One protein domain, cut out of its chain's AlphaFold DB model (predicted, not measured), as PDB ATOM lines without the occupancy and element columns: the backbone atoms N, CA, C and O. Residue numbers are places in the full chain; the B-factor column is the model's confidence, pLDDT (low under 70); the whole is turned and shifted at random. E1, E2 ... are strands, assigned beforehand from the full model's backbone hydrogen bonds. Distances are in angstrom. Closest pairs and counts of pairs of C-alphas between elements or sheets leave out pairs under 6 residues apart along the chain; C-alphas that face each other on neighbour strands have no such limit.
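AT A GLANCE: This is residues 5 to 79 of the 81 residues of an uncharacterized protein of Candidatus Korarchaeota archaeon (UniProt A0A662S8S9). Two three-stranded sheets lie face to face as a small, elongated sandwich, one sheet E2, E5, E4 and the other E1, E6, E3. The E4 and E5 hairpin, turning near Gly 52, makes one end of the long axis, and the E3 to E4 link with Gly 36 makes the other. The printed part has 75 residues, with no named helix and six strands, E1 to E6 along the chain; both sheets are antiparallel and the class is all strand. It is compact, with a radius of gyration of the C-alphas of 13.1 A, and a rod of 43 by 18 by 17 A.

HOW THE PARTS SIT: In one sheet, strongly twisted, E5, residues 54 to 63, is the inner strand, with edge strands E2, residues 15 to 24, and E4, residues 42 to 50. N 18 and O 60 are 2.9 A apart, as are N 44 and O 61, within hydrogen-bond range. E2 bends by 89 degrees at residue 21. In the other sheet E6, residues 72 to 78, is inner, with edge strands E1, residues 5 to 10, and E3, residues 29 to 34; N 7 and O 75 are 3.1 A apart, N 31 and O 76 2.8 A. The strands of the two sheets stand at 24 degrees. E3 and E4 are near each other, with 7 pairs of C-alphas within 10 A.

IN THESE COORDINATES: E1, 16.7 A long, begins at C-alpha 5 (46.452, 56.573, -30.561). E2 measures 21.8 A, E3 17.1 A, E4 26.1 A and E5 26.9 A. E6, 20.2 A, ends at C-alpha 78 (50.758, 53.504, -34.323).

THE WHOLE: The C-alphas of Gly 36 and Gly 52 are the farthest apart, 44.1 A. The printed part has no cut, no link is long, and no printed residue is under 70 in pLDDT.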
ATOM      1  N   TYR A   5      47.163  56.522 -31.828       90.62
ATOM      2  CA  TYR A   5      46.452  56.573 -30.561       90.62
ATOM      3  C   TYR A   5      47.483  56.754 -29.450       90.62
ATOM      4  O   TYR A   5      48.507  56.071 -29.428       90.62
ATOM      5  N   SER A   6      47.244  57.681 -28.531       93.88
ATOM      6  CA  SER A   6      48.083  57.850 -27.352       93.88
ATOM      7  C   SER A   6      47.245  58.217 -26.143       93.88
ATOM      8  O   SER A   6      46.268  58.957 -26.252       93.88
ATOM      9  N   ASP A   7      47.625  57.683 -24.987       94.75
ATOM     10  CA  ASP A   7      46.913  57.933 -23.739       94.75
ATOM     11  C   ASP A   7      47.834  57.771 -22.521       94.75
ATOM     12  O   ASP A   7      48.881  57.118 -22.586       94.75
ATOM     13  N   VAL A   8      47.434  58.366 -21.399       97.25
ATOM     14  CA  VAL A   8      48.045  58.196 -20.079       97.25
ATOM     15  C   VAL A   8      46.936  57.968 -19.059       97.25
ATOM     16  O   VAL A   8      46.164  58.878 -18.755       97.25
ATOM     17  N   ARG A   9      46.888  56.773 -18.463       96.31
ATOM     18  CA  ARG A   9      45.806  56.373 -17.550       96.31
ATOM     19  C   ARG A   9      46.322  55.751 -16.251       96.31
ATOM     20  O   ARG A   9      47.437  55.224 -16.212       96.31
ATOM     21  N   PRO A  10      45.540  55.828 -15.159       97.31
ATOM     22  CA  PRO A  10      45.797  55.022 -13.973       97.31
ATOM     23  C   PRO A  10      45.561  53.532 -14.257       97.31
ATOM     24  O   PRO A  10      44.687  53.175 -15.043       97.31
ATOM     25  N   ILE A  11      46.318  52.672 -13.577       97.50
ATOM     26  CA  ILE A  11      46.105  51.222 -13.561       97.50
ATOM     27  C   ILE A  11      45.182  50.923 -12.382       97.50
ATOM     28  O   ILE A  11      45.611  50.954 -11.227       97.50
ATOM     29  N   THR A  12      43.901  50.702 -12.662       96.44
ATOM     30  CA  THR A  12      42.880  50.425 -11.636       96.44
ATOM     31  C   THR A  12      42.603  48.937 -11.454       96.44
ATOM     32  O   THR A  12      42.075  48.555 -10.416       96.44
ATOM     33  N   ASP A  13      42.975  48.119 -12.435       96.88
ATOM     34  CA  ASP A  13      42.804  46.667 -12.453       96.88
ATOM     35  C   ASP A  13      44.010  46.025 -13.165       96.88
ATOM     36  O   ASP A  13      44.766  46.712 -13.859       96.88
ATOM     37  N   THR A  14      44.217  44.721 -12.981       96.81
ATOM     38  CA  THR A  14      45.269  43.962 -13.671       96.81
ATOM     39  C   THR A  14      44.992  43.810 -15.153       96.81
ATOM     40  O   THR A  14      45.938  43.643 -15.907       96.81
ATOM     41  N   THR A  15      43.739  43.908 -15.590       97.19
ATOM     42  CA  THR A  15      43.395  43.918 -17.014       97.19
ATOM     43  C   THR A  15      42.717  45.229 -17.368       97.19
ATOM     44  O   THR A  15      41.730  45.620 -16.746       97.19
ATOM     45  N   VAL A  16      43.253  45.924 -18.369       96.81
ATOM     46  CA  VAL A  16      42.703  47.183 -18.877       96.81
ATOM     47  C   VAL A  16      42.444  47.037 -20.366       96.81
ATOM     48  O   VAL A  16      43.373  46.807 -21.135       96.81
ATOM     49  N   HIS A  17      41.186  47.226 -20.754       96.56
ATOM     50  CA  HIS A  17      40.765  47.291 -22.145       96.56
ATOM     51  C   HIS A  17      40.790  48.739 -22.647       96.56
ATOM     52  O   HIS A  17      40.342  49.657 -21.944       96.56
ATOM     53  N   LEU A  18      41.306  48.952 -23.856       95.62
ATOM     54  CA  LEU A  18      41.330  50.247 -24.526       95.62
ATOM     55  C   LEU A  18      40.757  50.131 -25.938       95.62
ATOM     56  O   LEU A  18      41.391  49.552 -26.819       95.62
ATOM     57  N   ASP A  19      39.615  50.775 -26.162       94.94
ATOM     58  CA  ASP A  19      39.055  50.969 -27.496       94.94
ATOM     59  C   ASP A  19      39.800  52.069 -28.263       94.94
ATOM     60  O   ASP A  19      40.072  53.165 -27.746       94.94
ATOM     61  N   PHE A  20      40.078  51.809 -29.535       92.06
ATOM     62  CA  PHE A  20      40.556  52.817 -30.465       92.06
ATOM     63  C   PHE A  20      39.372  53.586 -31.056       92.06
ATOM     64  O   PHE A  20      38.403  53.010 -31.537       92.06
ATOM     65  N   ALA A  21      39.470  54.918 -31.098       87.25
ATOM     66  CA  ALA A  21      38.429  55.754 -31.706       87.25
ATOM     67  C   ALA A  21      38.250  55.499 -33.219       87.25
ATOM     68  O   ALA A  21      37.197  55.790 -33.777       87.25
ATOM     69  N   ASN A  22      39.289  54.983 -33.880       87.75
ATOM     70  CA  ASN A  22      39.260  54.510 -35.260       87.75
ATOM     71  C   ASN A  22      39.975  53.162 -35.326       87.75
ATOM     72  O   ASN A  22      40.955  52.962 -34.610       87.75
ATOM     73  N   TYR A  23      39.559  52.294 -36.244       91.69
ATOM     74  CA  TYR A  23      40.236  51.021 -36.463       91.69
ATOM     75  C   TYR A  23      41.520  51.168 -37.296       91.69
ATOM     76  O   TYR A  23      41.658  52.086 -38.121       91.69
ATOM     77  N   PHE A  24      42.446  50.227 -37.117       92.88
ATOM     78  CA  PHE A  24      43.628  50.040 -37.964       92.88
ATOM     79  C   PHE A  24      43.389  48.872 -38.925       92.88
ATOM     80  O   PHE A  24      42.820  47.865 -38.514       92.88
ATOM     81  N   VAL A  25      43.781  49.003 -40.198       93.44
ATOM     82  CA  VAL A  25      43.632  47.911 -41.188       93.44
ATOM     83  C   VAL A  25      44.900  47.063 -41.309       93.44
ATOM     84  O   VAL A  25      44.866  45.970 -41.859       93.44
ATOM     85  N   VAL A  26      46.013  47.560 -40.768       91.94
ATOM     86  CA  VAL A  26      47.274  46.838 -40.582       91.94
ATOM     87  C   VAL A  26      47.552  46.695 -39.088       91.94
ATOM     88  O   VAL A  26      47.174  47.571 -38.307       91.94
ATOM     89  N   GLU A  27      48.227  45.609 -38.706       92.62
ATOM     90  CA  GLU A  27      48.651  45.359 -37.328       92.62
ATOM     91  C   GLU A  27      49.463  46.545 -36.781       92.62
ATOM     92  O   GLU A  27      50.522  46.872 -37.328       92.62
ATOM     93  N   PRO A  28      48.984  47.232 -35.728       93.50
ATOM     94  CA  PRO A  28      49.682  48.387 -35.199       93.50
ATOM     95  C   PRO A  28      50.821  47.982 -34.256       93.50
ATOM     96  O   PRO A  28      50.730  47.031 -33.482       93.50
ATOM     97  N   ALA A  29      51.873  48.792 -34.236       94.44
ATOM     98  CA  ALA A  29      52.892  48.747 -33.202       94.44
ATOM     99  C   ALA A  29      52.369  49.387 -31.907       94.44
ATOM    100  O   ALA A  29      51.811  50.490 -31.925       94.44
ATOM    101  N   VAL A  30      52.612  48.721 -30.777       95.62
ATOM    102  CA  VAL A  30      52.219  49.173 -29.438       95.62
ATOM    103  C   VAL A  30      53.467  49.420 -28.590       95.62
ATOM    104  O   VAL A  30      54.283  48.525 -28.386       95.62
ATOM    105  N   LEU A  31      53.609  50.640 -28.075       95.62
ATOM    106  CA  LEU A  31      54.652  51.036 -27.135       95.62
ATOM    107  C   LEU A  31      54.007  51.454 -25.816       95.62
ATOM    108  O   LEU A  31      53.139  52.325 -25.794       95.62
ATOM    109  N   ILE A  32      54.449  50.856 -24.712       96.69
ATOM    110  CA  ILE A  32      53.907  51.109 -23.374       96.69
ATOM    111  C   ILE A  32      55.048  51.429 -22.418       96.69
ATOM    112  O   ILE A  32      56.165  50.943 -22.577       96.69
ATOM    113  N   THR A  33      54.767  52.246 -21.408       97.81
ATOM    114  CA  THR A  33      55.628  52.406 -20.235       97.81
ATOM    115  C   THR A  33      54.789  52.500 -18.967       97.81
ATOM    116  O   THR A  33      53.721  53.116 -18.970       97.81
ATOM    117  N   VAL A  34      55.265  51.902 -17.873       98.00
ATOM    118  CA  VAL A  34      54.662  52.038 -16.539       98.00
ATOM    119  C   VAL A  34      55.517  52.980 -15.698       98.00
ATOM    120  O   VAL A  34      56.708  52.756 -15.489       98.00
ATOM    121  N   TYR A  35      54.916  54.048 -15.177       97.56
ATOM    122  CA  TYR A  35      55.652  55.037 -14.397       97.56
ATOM    123  C   TYR A  35      56.035  54.495 -13.017       97.56
ATOM    124  O   TYR A  35      55.185  54.042 -12.248       97.56
ATOM    125  N   GLY A  36      57.330  54.575 -12.691       95.06
ATOM    126  CA  GLY A  36      57.865  54.089 -11.415       95.06
ATOM    127  C   GLY A  36      57.807  52.563 -11.270       95.06
ATOM    128  O   GLY A  36      57.666  52.047 -10.155       95.06
ATOM    129  N   ALA A  37      57.836  51.825 -12.382       95.00
ATOM    130  CA  ALA A  37      57.870  50.368 -12.401       95.00
ATOM    131  C   ALA A  37      58.583  49.842 -13.649       95.00
ATOM    132  O   ALA A  37      58.824  50.578 -14.604       95.00
ATOM    133  N   GLU A  38      58.863  48.545 -13.653       94.62
ATOM    134  CA  GLU A  38      59.212  47.830 -14.876       94.62
ATOM    135  C   GLU A  38      57.993  47.733 -15.801       94.62
ATOM    136  O   GLU A  38      56.849  47.647 -15.355       94.62
ATOM    137  N   THR A  39      58.230  47.731 -17.112       92.19
ATOM    138  CA  THR A  39      57.162  47.621 -18.115       92.19
ATOM    139  C   THR A  39      56.993  46.159 -18.534       92.19
ATOM    140  O   THR A  39      57.201  45.796 -19.684       92.19
ATOM    141  N   ASN A  40      56.637  45.311 -17.570       93.62
ATOM    142  CA  ASN A  40      56.323  43.897 -17.801       93.62
ATOM    143  C   ASN A  40      54.813  43.759 -18.048       93.62
ATOM    144  O   ASN A  40      54.092  43.277 -17.180       93.62
ATOM    145  N   VAL A  41      54.327  44.299 -19.167       96.00
ATOM    146  CA  VAL A  41      52.900  44.322 -19.531       96.00
ATOM    147  C   VAL A  41      52.680  43.354 -20.683       96.00
ATOM    148  O   VAL A  41      53.383  43.443 -21.690       96.00
ATOM    149  N   GLU A  42      51.719  42.446 -20.553       97.69
ATOM    150  CA  GLU A  42      51.287  41.626 -21.687       97.69
ATOM    151  C   GLU A  42      50.290  42.422 -22.528       97.69
ATOM    152  O   GLU A  42      49.418  43.108 -21.993       97.69
ATOM    153  N   VAL A  43      50.434  42.341 -23.848       97.50
ATOM    154  CA  VAL A  43      49.643  43.112 -24.807       97.50
ATOM    155  C   VAL A  43      48.943  42.141 -25.743       97.50
ATOM    156  O   VAL A  43      49.589  41.270 -26.321       97.50
ATOM    157  N   SER A  44      47.631  42.287 -25.897       97.75
ATOM    158  CA  SER A  44      46.826  41.529 -26.859       97.75
ATOM    159  C   SER A  44      45.987  42.488 -27.689       97.75
ATOM    160  O   SER A  44      45.244  43.299 -27.145       97.75
ATOM    161  N   LEU A  45      46.122  42.430 -29.010       97.00
ATOM    162  CA  LEU A  45      45.315  43.253 -29.903       97.00
ATOM    163  C   LEU A  45      43.906  42.671 -30.037       97.00
ATOM    164  O   LEU A  45      43.735  41.456 -30.139       97.00
ATOM    165  N   VAL A  46      42.915  43.556 -30.077       97.38
ATOM    166  CA  VAL A  46      41.510  43.201 -30.287       97.38
ATOM    167  C   VAL A  46      41.149  43.486 -31.738       97.38
ATOM    168  O   VAL A  46      41.450  44.564 -32.258       97.38
ATOM    169  N   TYR A  47      40.535  42.501 -32.389       96.00
ATOM    170  CA  TYR A  47      40.193  42.533 -33.804       96.00
ATOM    171  C   TYR A  47      38.710  42.245 -34.031       96.00
ATOM    172  O   TYR A  47      38.085  41.461 -33.316       96.00
ATOM    173  N   GLU A  48      38.163  42.867 -35.067       96.31
ATOM    174  CA  GLU A  48      36.791  42.682 -35.528       96.31
ATOM    175  C   GLU A  48      36.758  42.594 -37.053       96.31
ATOM    176  O   GLU A  48      37.604  43.157 -37.748       96.31
ATOM    177  N   PHE A  49      35.755  41.903 -37.593       96.00
ATOM    178  CA  PHE A  49      35.518  41.864 -39.032       96.00
ATOM    179  C   PHE A  49      34.473  42.910 -39.426       96.00
ATOM    180  O   PHE A  49      33.336  42.863 -38.950       96.00
ATOM    181  N   ILE A  50      34.833  43.819 -40.333       93.19
ATOM    182  CA  ILE A  50      33.927  44.830 -40.891       93.19
ATOM    183  C   ILE A  50      33.635  44.498 -42.356       93.19
ATOM    184  O   ILE A  50      34.549  44.381 -43.176       93.19
ATOM    185  N   ASP A  51      32.348  44.385 -42.698       94.00
ATOM    186  CA  ASP A  51      31.910  44.108 -44.069       94.00
ATOM    187  C   ASP A  51      32.418  45.175 -45.054       94.00
ATOM    188  O   ASP A  51      32.369  46.378 -44.789       94.00
ATOM    189  N   GLY A  52      32.953  44.727 -46.190       93.38
ATOM    190  CA  GLY A  52      33.586  45.586 -47.194       93.38
ATOM    191  C   GLY A  52      34.989  46.116 -46.850       93.38
ATOM    192  O   GLY A  52      35.593  46.754 -47.711       93.38
ATOM    193  N   VAL A  53      35.529  45.846 -45.654       92.06
ATOM    194  CA  VAL A  53      36.895  46.245 -45.245       92.06
ATOM    195  C   VAL A  53      37.778  45.028 -44.966       92.06
ATOM    196  O   VAL A  53      38.893  44.958 -45.480       92.06
ATOM    197  N   GLY A  54      37.275  44.055 -44.204       94.38
ATOM    198  CA  GLY A  54      38.034  42.894 -43.736       94.38
ATOM    199  C   GLY A  54      38.250  42.900 -42.222       94.38
ATOM    200  O   GLY A  54      37.505  43.543 -41.482       94.38
ATOM    201  N   GLU A  55      39.256  42.152 -41.765       95.50
ATOM    202  CA  GLU A  55      39.693  42.158 -40.365       95.50
ATOM    203  C   GLU A  55      40.414  43.471 -40.046       95.50
ATOM    204  O   GLU A  55      41.288  43.913 -40.794       95.50
ATOM    205  N   VAL A  56      40.020  44.109 -38.949       95.38
ATOM    206  CA  VAL A  56      40.581  45.377 -38.489       95.38
ATOM    207  C   VAL A  56      40.838  45.328 -36.990       95.38
ATOM    208  O   VAL A  56      40.151  44.625 -36.253       95.38
ATOM    209  N   TYR A  57      41.796  46.121 -36.522       96.12
ATOM    210  CA  TYR A  57      42.135  46.229 -35.107       96.12
ATOM    211  C   TYR A  57      41.352  47.373 -34.469       96.12
ATOM    212  O   TYR A  57      41.489  48.528 -34.888       96.12
ATOM    213  N   THR A  58      40.545  47.057 -33.463       96.12
ATOM    214  CA  THR A  58      39.600  47.985 -32.818       96.12
ATOM    215  C   THR A  58      40.015  48.382 -31.409       96.12
ATOM    216  O   THR A  58      39.558  49.410 -30.917       96.12
ATOM    217  N   GLY A  59      40.929  47.643 -30.784       96.75
ATOM    218  CA  GLY A  59      41.406  47.963 -29.446       96.75
ATOM    219  C   GLY A  59      42.617  47.148 -29.019       96.75
ATOM    220  O   GLY A  59      43.245  46.439 -29.812       96.75
ATOM    221  N   VAL A  60      42.946  47.258 -27.738       97.44
ATOM    222  CA  VAL A  60      44.029  46.508 -27.103       97.44
ATOM    223  C   VAL A  60      43.678  46.166 -25.658       97.44
ATOM    224  O   VAL A  60      43.204  47.016 -24.902       97.44
ATOM    225  N   ASP A  61      43.958  44.926 -25.278       97.75
ATOM    226  CA  ASP A  61      43.935  44.445 -23.904       97.75
ATOM    227  C   ASP A  61      45.346  44.468 -23.322       97.75
ATOM    228  O   ASP A  61      46.303  43.951 -23.909       97.75
ATOM    229  N   LEU A  62      45.466  45.082 -22.148       97.94
ATOM    230  CA  LEU A  62      46.706  45.195 -21.394       97.94
ATOM    231  C   LEU A  62      46.585  44.408 -20.095       97.94
ATOM    232  O   LEU A  62      45.736  44.733 -19.262       97.94
ATOM    233  N   THR A  63      47.470  43.435 -19.888       98.31
ATOM    234  CA  THR A  63      47.552  42.687 -18.628       98.31
ATOM    235  C   THR A  63      48.784  43.124 -17.843       98.31
ATOM    236  O   THR A  63      49.930  42.898 -18.233       98.31
ATOM    237  N   PHE A  64      48.538  43.775 -16.713       97.75
ATOM    238  CA  PHE A  64      49.532  44.266 -15.775       97.75
ATOM    239  C   PHE A  64      49.706  43.298 -14.593       97.75
ATOM    240  O   PHE A  64      48.721  42.807 -14.037       97.75
ATOM    241  N   PRO A  65      50.941  43.103 -14.103       97.06
ATOM    242  CA  PRO A  65      51.191  42.481 -12.809       97.06
ATOM    243  C   PRO A  65      50.445  43.203 -11.677       97.06
ATOM    244  O   PRO A  65      50.395  44.433 -11.648       97.06
ATOM    245  N   ALA A  66      49.944  42.463 -10.683       95.75
ATOM    246  CA  ALA A  66      49.160  43.025  -9.572       95.75
ATOM    247  C   ALA A  66      49.864  44.178  -8.824       95.75
ATOM    248  O   ALA A  66      49.216  45.125  -8.383       95.75
ATOM    249  N   GLY A  67      51.200  44.153  -8.739       96.00
ATOM    250  CA  GLY A  67      52.001  45.226  -8.135       96.00
ATOM    251  C   GLY A  67      51.999  46.557  -8.904       96.00
ATOM    252  O   GLY A  67      52.630  47.521  -8.461       96.00
ATOM    253  N   HIS A  68      51.346  46.627 -10.065       96.69
ATOM    254  CA  HIS A  68      51.195  47.848 -10.854       96.69
ATOM    255  C   HIS A  68      49.874  48.582 -10.584       96.69
ATOM    256  O   HIS A  68      49.765  49.751 -10.955       96.69
ATOM    257  N   VAL A  69      48.901  47.957  -9.909       96.75
ATOM    258  CA  VAL A  69      47.646  48.624  -9.526       96.75
ATOM    259  C   VAL A  69      47.947  49.836  -8.634       96.75
ATOM    260  O   VAL A  69      48.757  49.767  -7.710       96.75
ATOM    261  N   GLY A  70      47.323  50.974  -8.943       96.56
ATOM    262  CA  GLY A  70      47.577  52.270  -8.306       96.56
ATOM    263  C   GLY A  70      48.684  53.105  -8.963       96.56
ATOM    264  O   GLY A  70      48.832  54.283  -8.629       96.56
ATOM    265  N   LYS A  71      49.441  52.548  -9.918       97.12
ATOM    266  CA  LYS A  71      50.394  53.304 -10.752       97.12
ATOM    267  C   LYS A  71      49.699  53.894 -11.984       97.12
ATOM    268  O   LYS A  71      48.479  53.838 -12.128       97.12
ATOM    269  N   LYS A  72      50.482  54.499 -12.877       98.00
ATOM    270  CA  LYS A  72      50.030  55.018 -14.175       98.00
ATOM    271  C   LYS A  72      50.847  54.396 -15.295       98.00
ATOM    272  O   LYS A  72      52.028  54.106 -15.100       98.00
ATOM    273  N   PHE A  73      50.234  54.265 -16.460       98.25
ATOM    274  CA  PHE A  73      50.920  53.884 -17.685       98.25
ATOM    275  C   PHE A  73      50.697  54.933 -18.769       98.25
ATOM    276  O   PHE A  73      49.706  55.667 -18.740       98.25
ATOM    277  N   ALA A  74      51.628  54.995 -19.711       97.94
ATOM    278  CA  ALA A  74      51.454  55.685 -20.977       97.94
ATOM    279  C   ALA A  74      51.514  54.664 -22.109       97.94
ATOM    280  O   ALA A  74      52.301  53.717 -22.048       97.94
ATOM    281  N   ILE A  75      50.686  54.868 -23.125       97.50
ATOM    282  CA  ILE A  75      50.612  54.019 -24.309       97.50
ATOM    283  C   ILE A  75      50.665  54.879 -25.569       97.50
ATOM    284  O   ILE A  75      50.089  55.966 -25.629       97.50
ATOM    285  N   LEU A  76      51.359  54.367 -26.577       95.81
ATOM    286  CA  LEU A  76      51.361  54.852 -27.944       95.81
ATOM    287  C   LEU A  76      51.081  53.660 -28.858       95.81
ATOM    288  O   LEU A  76      51.815  52.675 -28.835       95.81
ATOM    289  N   VAL A  77      50.046  53.769 -29.678       95.31
ATOM    290  CA  VAL A  77      49.708  52.802 -30.722       95.31
ATOM    291  C   VAL A  77      49.796  53.510 -32.064       95.31
ATOM    292  O   VAL A  77      49.270  54.612 -32.238       95.31
ATOM    293  N   THR A  78      50.502  52.910 -33.011       93.75
ATOM    294  CA  THR A  78      50.758  53.504 -34.323       93.75
ATOM    295  C   THR A  78      50.829  52.426 -35.385       93.75
ATOM    296  O   THR A  78      51.292  51.328 -35.122       93.75
ATOM    297  N   THR A  79      50.464  52.773 -36.611       88.81
ATOM    298  CA  THR A  79      50.759  51.958 -37.796       88.81
ATOM    299  C   THR A  79      51.598  52.769 -38.785       88.81
ATOM    300  O   THR A  79      51.481  54.000 -38.805       88.81
TER     301      THR A  79